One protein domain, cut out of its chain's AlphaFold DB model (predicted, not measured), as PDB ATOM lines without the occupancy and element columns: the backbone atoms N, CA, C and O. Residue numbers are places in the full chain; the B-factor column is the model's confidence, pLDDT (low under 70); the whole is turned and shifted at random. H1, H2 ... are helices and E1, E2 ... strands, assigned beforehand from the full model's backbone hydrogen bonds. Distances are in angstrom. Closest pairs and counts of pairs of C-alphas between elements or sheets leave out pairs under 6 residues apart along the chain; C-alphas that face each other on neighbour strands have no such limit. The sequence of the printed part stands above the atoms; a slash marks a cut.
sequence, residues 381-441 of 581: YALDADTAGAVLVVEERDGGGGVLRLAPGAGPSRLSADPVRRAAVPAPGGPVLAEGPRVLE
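Overview. This is residues 381 to 441 of the 581 residues of the protein "Acyl-CoA dehydrogenase" of Streptomyces clavuligerus (UniProt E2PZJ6). With little regular structure, this elongated domain has a small three-stranded sheet at one end, a short helix over one face, and at the other end a long loop folding back on itself. The printed part has 61 residues, 24 in named elements, class mixed: E1, E2, E3, H1. The sheet, order E1, E2, E3, is an antiparallel meander, each strand the neighbour of the one before. It is only just loose, close to compact, with radius of gyration of the C-alphas 12.9 A and spans 38 by 20 by 16 A.

Along the chain. E1, residues 390 to 397, runs 22.2 A from C-alpha 390 at (192.008, 159.370, 201.362). E2, 401 to 406, spans 17.0 A; E3, 432 to 436, 11.2 A. H1, 437 to 441, spans 6.5 A, ending at (186.009, 146.398, 216.696).

Arrangement. Hairpin E1 and E2 has N 395 and O 403 at 2.9 A. Hairpin E2 and E3 has N 404 and O 434 at 2.9 A. H1 is on the sheet, over E2, at height 7.0 A; the closest C-alphas of H1 and E2, Pro 437 and Gly 401, are 4.3 A apart. In H1 every O i to N i+4 pair is within hydrogen-bond range.

Size, cuts and confidence. The C-alphas farthest apart, Gly 399 and Pro 419, are 38.8 A apart. The E2 to E3 link is long, 25 residues; residues 382 to 383 pair antiparallel with 423 to 424. The printed part has no cut, and no printed residue is under 70 in pLDDT.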
ATOM      1  N   TYR A 381     202.821 152.186 208.010       93.69
ATOM      2  CA  TYR A 381     202.869 152.661 206.626       93.69
ATOM      3  C   TYR A 381     201.511 152.568 205.931       93.69
ATOM      4  O   TYR A 381     200.893 151.506 205.895       93.69
ATOM      5  N   ALA A 382     201.111 153.666 205.298       95.25
ATOM      6  CA  ALA A 382     200.039 153.716 204.318       95.25
ATOM      7  C   ALA A 382     200.599 153.359 202.929       95.25
ATOM      8  O   ALA A 382     201.629 153.898 202.508       95.25
ATOM      9  N   LEU A 383     199.935 152.444 202.214       94.56
ATOM     10  CA  LEU A 383     200.312 152.066 200.849       94.56
ATOM     11  C   LEU A 383     199.727 153.018 199.802       94.56
ATOM     12  O   LEU A 383     198.564 153.408 199.904       94.56
ATOM     13  N   ASP A 384     200.554 153.397 198.829       94.19
ATOM     14  CA  ASP A 384     200.267 154.330 197.731       94.19
ATOM     15  C   ASP A 384     199.547 155.612 198.200       94.19
ATOM     16  O   ASP A 384     198.664 156.148 197.533       94.19
ATOM     17  N   ALA A 385     199.921 156.117 199.380       93.75
ATOM     18  CA  ALA A 385     199.313 157.294 200.008       93.75
ATOM     19  C   ALA A 385     199.596 158.619 199.269       93.75
ATOM     20  O   ALA A 385     199.015 159.646 199.600       93.75
ATOM     21  N   ASP A 386     200.484 158.582 198.273       90.12
ATOM     22  CA  ASP A 386     200.702 159.640 197.279       90.12
ATOM     23  C   ASP A 386     199.628 159.663 196.169       90.12
ATOM     24  O   ASP A 386     199.505 160.645 195.445       90.12
ATOM     25  N   THR A 387     198.856 158.579 196.049       91.62
ATOM     26  CA  THR A 387     197.868 158.320 194.992       91.62
ATOM     27  C   THR A 387     196.457 158.106 195.557       91.62
ATOM     28  O   THR A 387     195.464 158.285 194.852       91.62
ATOM     29  N   ALA A 388     196.350 157.705 196.826       93.38
ATOM     30  CA  ALA A 388     195.083 157.472 197.502       93.38
ATOM     31  C   ALA A 388     194.292 158.775 197.706       93.38
ATOM     32  O   ALA A 388     194.804 159.758 198.241       93.38
ATOM     33  N   GLY A 389     193.004 158.760 197.355       93.50
ATOM     34  CA  GLY A 389     192.094 159.889 197.550       93.50
ATOM     35  C   GLY A 389     191.787 160.184 199.024       93.50
ATOM     36  O   GLY A 389     191.324 161.282 199.354       93.50
ATOM     37  N   ALA A 390     192.041 159.220 199.911       95.75
ATOM     38  CA  ALA A 390     192.008 159.370 201.362       95.75
ATOM     39  C   ALA A 390     193.024 158.430 202.035       95.75
ATOM     40  O   ALA A 390     193.281 157.323 201.553       95.75
ATOM     41  N   VAL A 391     193.557 158.852 203.182       97.44
ATOM     42  CA  VAL A 391     194.427 158.043 204.048       97.44
ATOM     43  C   VAL A 391     193.764 157.941 205.417       97.44
ATOM     44  O   VAL A 391     193.650 158.935 206.133       97.44
ATOM     45  N   LEU A 392     193.292 156.748 205.765       97.62
ATOM     46  CA  LEU A 392     192.647 156.465 207.041       97.62
ATOM     47  C   LEU A 392     193.664 155.911 208.036       97.62
ATOM     48  O   LEU A 392     194.412 154.984 207.723       97.62
ATOM     49  N   VAL A 393     193.656 156.454 209.250       97.69
ATOM     50  CA  VAL A 393     194.499 155.988 210.357       97.69
ATOM     51  C   VAL A 393     193.599 155.671 211.541       97.69
ATOM     52  O   VAL A 393     192.819 156.523 211.967       97.69
ATOM     53  N   VAL A 394     193.705 154.451 212.067       97.31
ATOM     54  CA  VAL A 394     193.111 154.080 213.352       97.31
ATOM     55  C   VAL A 394     194.203 154.067 214.416       97.31
ATOM     56  O   VAL A 394     195.154 153.293 214.334       97.31
ATOM     57  N   GLU A 395     194.040 154.929 215.412       94.94
ATOM     58  CA  GLU A 395     194.880 155.027 216.605       94.94
ATOM     59  C   GLU A 395     194.176 154.312 217.770       94.94
ATOM     60  O   GLU A 395     192.958 154.425 217.920       94.94
ATOM     61  N   GLU A 396     194.923 153.597 218.608       93.38
ATOM     62  CA  GLU A 396     194.438 153.133 219.913       93.38
ATOM     63  C   GLU A 396     194.761 154.191 220.980       93.38
ATOM     64  O   GLU A 396     195.792 154.862 220.899       93.38
ATOM     65  N   ARG A 397     193.870 154.374 221.960       88.62
ATOM     66  CA  ARG A 397     194.040 155.309 223.078       88.62
ATOM     67  C   ARG A 397     194.052 154.599 224.422       88.62
ATOM     68  O   ARG A 397     193.331 153.622 224.636       88.62
ATOM     69  N   ASP A 398     194.790 155.196 225.355       77.69
ATOM     70  CA  ASP A 398     194.750 154.869 226.778       77.69
ATOM     71  C   ASP A 398     193.294 154.793 227.269       77.69
ATOM     72  O   ASP A 398     192.511 155.730 227.094       77.69
ATOM     73  N   GLY A 399     192.918 153.649 227.846       75.19
ATOM     74  CA  GLY A 399     191.530 153.332 228.207       75.19
ATOM     75  C   GLY A 399     190.777 152.421 227.224       75.19
ATOM     76  O   GLY A 399     189.606 152.139 227.464       75.19
ATOM     77  N   GLY A 400     191.415 151.926 226.154       79.00
ATOM     78  CA  GLY A 400     190.855 150.877 225.282       79.00
ATOM     79  C   GLY A 400     189.827 151.370 224.255       79.00
ATOM     80  O   GLY A 400     188.992 150.601 223.777       79.00
ATOM     81  N   GLY A 401     189.859 152.663 223.923       88.06
ATOM     82  CA  GLY A 401     189.077 153.249 222.833       88.06
ATOM     83  C   GLY A 401     189.922 153.433 221.573       88.06
ATOM     84  O   GLY A 401     191.117 153.699 221.659       88.06
ATOM     85  N   GLY A 402     189.306 153.334 220.394       94.44
ATOM     86  CA  GLY A 402     189.952 153.681 219.127       94.44
ATOM     87  C   GLY A 402     189.588 155.087 218.660       94.44
ATOM     88  O   GLY A 402     188.538 155.614 219.021       94.44
ATOM     89  N   VAL A 403     190.425 155.676 217.810       95.44
ATOM     90  CA  VAL A 403     190.163 156.934 217.101       95.44
ATOM     91  C   VAL A 403     190.414 156.715 215.619       95.44
ATOM     92  O   VAL A 403     191.512 156.331 215.231       95.44
ATOM     93  N   LEU A 404     189.409 156.974 214.784       96.75
ATOM     94  CA  LEU A 404     189.546 156.953 213.330       96.75
ATOM     95  C   LEU A 404     189.761 158.381 212.825       96.75
ATOM     96  O   LEU A 404     188.884 159.235 212.979       96.75
ATOM     97  N   ARG A 405     190.903 158.622 212.178       96.00
ATOM     98  CA  ARG A 405     191.242 159.884 211.512       96.00
ATOM     99  C   ARG A 405     191.256 159.745 209.999       96.00
ATOM    100  O   ARG A 405     191.647 158.708 209.463       96.00
ATOM    101  N   LEU A 406     190.936 160.846 209.327       97.12
ATOM    102  CA  LEU A 406     191.425 161.125 207.981       97.12
ATOM    103  C   LEU A 406     192.740 161.903 208.122       97.12
ATOM    104  O   LEU A 406     192.724 163.043 208.585       97.12
ATOM    105  N   ALA A 407     193.870 161.301 207.755       95.69
ATOM    106  CA  ALA A 407     195.159 161.987 207.798       95.69
ATOM    107  C   ALA A 407     195.192 163.130 206.758       95.69
ATOM    108  O   ALA A 407     194.665 162.965 205.655       95.69
ATOM    109  N   PRO A 408     195.829 164.280 207.056       93.19
ATOM    110  CA  PRO A 408     195.840 165.446 206.167       93.19
ATOM    111  C   PRO A 408     196.791 165.297 204.962       93.19
ATOM    112  O   PRO A 408     196.931 166.224 204.170       93.19
ATOM    113  N   GLY A 409     197.470 164.153 204.838       90.62
ATOM    114  CA  GLY A 409     198.428 163.830 203.786       90.62
ATOM    115  C   GLY A 409     199.344 162.681 204.212       90.62
ATOM    116  O   GLY A 409     199.071 161.981 205.191       90.62
ATOM    117  N   ALA A 410     200.461 162.514 203.508       92.56
ATOM    118  CA  ALA A 410     201.516 161.562 203.847       92.56
ATOM    119  C   ALA A 410     202.910 162.171 203.616       92.56
ATOM    120  O   ALA A 410     203.068 163.142 202.877       92.56
ATOM    121  N   GLY A 411     203.921 161.600 204.271       91.69
ATOM    122  CA  GLY A 411     205.331 161.909 204.035       91.69
ATOM    123  C   GLY A 411     205.856 161.346 202.703       91.69
ATOM    124  O   GLY A 411     205.102 160.742 201.939       91.69
ATOM    125  N   PRO A 412     207.163 161.502 202.415       91.12
ATOM    126  CA  PRO A 412     207.749 161.074 201.148       91.12
ATOM    127  C   PRO A 412     207.578 159.569 200.917       91.12
ATOM    128  O   PRO A 412     207.868 158.746 201.794       91.12
ATOM    129  N   SER A 413     207.126 159.239 199.708       90.50
ATOM    130  CA  SER A 413     206.846 157.879 199.258       90.50
ATOM    131  C   SER A 413     208.127 157.054 199.132       90.50
ATOM    132  O   SER A 413     209.117 157.503 198.552       90.50
ATOM    133  N   ARG A 414     208.127 155.848 199.705       90.62
ATOM    134  CA  ARG A 414     209.284 154.944 199.763       90.62
ATOM    135  C   ARG A 414     209.060 153.766 198.825       90.62
ATOM    136  O   ARG A 414     207.974 153.182 198.787       90.62
ATOM    137  N   LEU A 415     210.105 153.410 198.082       83.12
ATOM    138  CA  LEU A 415     210.075 152.263 197.182       83.12
ATOM    139  C   LEU A 415     209.920 150.957 197.969       83.12
ATOM    140  O   LEU A 415     210.556 150.747 199.001       83.12
ATOM    141  N   SER A 416     209.080 150.077 197.438       86.75
ATOM    142  CA  SER A 416     208.857 148.711 197.907       86.75
ATOM    143  C   SER A 416     209.452 147.726 196.899       86.75
ATOM    144  O   SER A 416     209.690 148.077 195.742       86.75
ATOM    145  N   ALA A 417     209.661 146.473 197.312       87.12
ATOM    146  CA  ALA A 417     210.022 145.401 196.383       87.12
ATOM    147  C   ALA A 417     208.920 145.147 195.330       87.12
ATOM    148  O   ALA A 417     209.231 144.704 194.228       87.12
ATOM    149  N   ASP A 418     207.662 145.470 195.655       91.25
ATOM    150  CA  ASP A 418     206.549 145.590 194.708       91.25
ATOM    151  C   ASP A 418     206.365 147.076 194.341       91.25
ATOM    152  O   ASP A 418     205.860 147.842 195.165       91.25
ATOM    153  N   PRO A 419     206.770 147.524 193.138       85.75
ATOM    154  CA  PRO A 419     206.803 148.945 192.798       85.75
ATOM    155  C   PRO A 419     205.406 149.557 192.612       85.75
ATOM    156  O   PRO A 419     205.288 150.779 192.557       85.75
ATOM    157  N   VAL A 420     204.349 148.733 192.554       89.62
ATOM    158  CA  VAL A 420     202.947 149.191 192.516       89.62
ATOM    159  C   VAL A 420     202.234 149.095 193.871       89.62
ATOM    160  O   VAL A 420     201.007 149.029 193.918       89.62
ATOM    161  N   ARG A 421     203.022 149.045 194.952       89.62
ATOM    162  CA  ARG A 421     202.612 149.216 196.352       89.62
ATOM    163  C   ARG A 421     203.672 150.056 197.081       89.62
ATOM    164  O   ARG A 421     204.448 149.521 197.880       89.62
ATOM    165  N   ARG A 422     203.769 151.357 196.770       92.38
ATOM    166  CA  ARG A 422     204.713 152.273 197.453       92.38
ATOM    167  C   ARG A 422     204.295 152.483 198.911       92.38
ATOM    168  O   ARG A 422     203.119 152.354 199.224       92.38
ATOM    169  N   ALA A 423     205.224 152.805 199.810       93.00
ATOM    170  CA  ALA A 423     204.939 152.935 201.244       93.00
ATOM    171  C   ALA A 423     205.283 154.333 201.775       93.00
ATOM    172  O   ALA A 423     206.421 154.778 201.659       93.00
ATOM    173  N   ALA A 424     204.334 155.011 202.418       94.88
ATOM    174  CA  ALA A 424     204.553 156.312 203.050       94.88
ATOM    175  C   ALA A 424     204.062 156.308 204.504       94.88
ATOM    176  O   ALA A 424     203.179 155.540 204.874       94.88
ATOM    177  N   VAL A 425     204.637 157.170 205.342       95.94
ATOM    178  CA  VAL A 425     204.136 157.393 206.708       95.94
ATOM    179  C   VAL A 425     203.027 158.451 206.629       95.94
ATOM    180  O   VAL A 425     203.288 159.504 206.041       95.94
ATOM    181  N   PRO A 426     201.814 158.223 207.169       95.75
ATOM    182  CA  PRO A 426     200.775 159.252 207.227       95.75
ATOM    183  C   PRO A 426     201.256 160.521 207.937       95.75
ATOM    184  O   PRO A 426     202.045 160.455 208.879       95.75
ATOM    185  N   ALA A 427     200.755 161.683 207.520       93.88
ATOM    186  CA  ALA A 427     200.928 162.901 208.300       93.88
ATOM    187  C   ALA A 427     200.108 162.790 209.606       93.88
ATOM    188  O   ALA A 427     198.955 162.355 209.552       93.88
ATOM    189  N   PRO A 428     200.663 163.158 210.775       91.44
ATOM    190  CA  PRO A 428     199.961 163.026 212.049       91.44
ATOM    191  C   PRO A 428     198.785 164.007 212.167       91.44
ATOM    192  O   PRO A 428     198.808 165.111 211.618       91.44
ATOM    193  N   GLY A 429     197.769 163.622 212.944       89.25
ATOM    194  CA  GLY A 429     196.569 164.428 213.163       89.25
ATOM    195  C   GLY A 429     195.555 164.322 212.021       89.25
ATOM    196  O   GLY A 429     195.294 163.236 211.509       89.25
ATOM    197  N   GLY A 430     194.934 165.447 211.661       91.75
ATOM    198  CA  GLY A 430     193.757 165.475 210.786       91.75
ATOM    199  C   GLY A 430     192.433 165.225 211.529       91.75
ATOM    200  O   GLY A 430     192.438 164.871 212.719       91.75
ATOM    201  N   PRO A 431     191.286 165.475 210.866       94.25
ATOM    202  CA  PRO A 431     189.972 165.415 211.494       94.25
ATOM    203  C   PRO A 431     189.607 164.001 211.958       94.25
ATOM    204  O   PRO A 431     189.863 163.000 211.285       94.25
ATOM    205  N   VAL A 432     188.963 163.950 213.123       94.94
ATOM    206  CA  VAL A 432     188.383 162.737 213.702       94.94
ATOM    207  C   VAL A 432     187.060 162.430 213.002       94.94
ATOM    208  O   VAL A 432     186.177 163.281 212.932       94.94
ATOM    209  N   LEU A 433     186.914 161.201 212.512       94.00
ATOM    210  CA  LEU A 433     185.692 160.701 211.876       94.00
ATOM    211  C   LEU A 433     184.778 159.982 212.885       94.00
ATOM    212  O   LEU A 433     183.549 160.059 212.774       94.00
ATOM    213  N   ALA A 434     185.388 159.295 213.861       93.81
ATOM    214  CA  ALA A 434     184.746 158.661 215.015       93.81
ATOM    215  C   ALA A 434     185.766 158.317 216.119       93.81
ATOM    216  O   ALA A 434     186.948 158.120 215.832       93.81
ATOM    217  N   GLU A 435     185.288 158.165 217.358       93.50
ATOM    218  CA  GLU A 435     186.050 157.638 218.500       93.50
ATOM    219  C   GLU A 435     185.236 156.568 219.258       93.50
ATOM    220  O   GLU A 435     184.009 156.512 219.136       93.50
ATOM    221  N   GLY A 436     185.905 155.726 220.052       91.88
ATOM    222  CA  GLY A 436     185.299 154.734 220.951       91.88
ATOM    223  C   GLY A 436     185.716 153.279 220.668       91.88
ATOM    224  O   GLY A 436     186.404 153.009 219.682       91.88
ATOM    225  N   PRO A 437     185.310 152.307 221.511       91.06
ATOM    226  CA  PRO A 437     185.720 150.899 221.376       91.06
ATOM    227  C   PRO A 437     185.261 150.268 220.051       91.06
ATOM    228  O   PRO A 437     186.022 149.542 219.411       91.06
ATOM    229  N   ARG A 438     184.078 150.657 219.551       91.31
ATOM    230  CA  ARG A 438     183.547 150.231 218.242       91.31
ATOM    231  C   ARG A 438     184.471 150.549 217.059       91.31
ATOM    232  O   ARG A 438     184.388 149.877 216.034       91.31
ATOM    233  N   VAL A 439     185.367 151.536 217.184       95.31
ATOM    234  CA  VAL A 439     186.387 151.824 216.162       95.31
ATOM    235  C   VAL A 439     187.435 150.708 216.107       95.31
ATOM    236  O   VAL A 439     187.807 150.290 215.013       95.31
ATOM    237  N   LEU A 440     187.862 150.167 217.255       94.88
ATOM    238  CA  LEU A 440     188.781 149.023 217.314       94.88
ATOM    239  C   LEU A 440     188.091 147.734 216.845       94.88
ATOM    240  O   LEU A 440     188.671 146.976 216.074       94.88
ATOM    241  N   GLU A 441     186.821 147.520 217.204       94.25
ATOM    242  CA  GLU A 441     186.009 146.398 216.696       94.25
ATOM    243  C   GLU A 441     185.821 146.443 215.166       94.25
ATOM    244  O   GLU A 441     185.773 145.408 214.496       94.25
TER     245      GLU A 441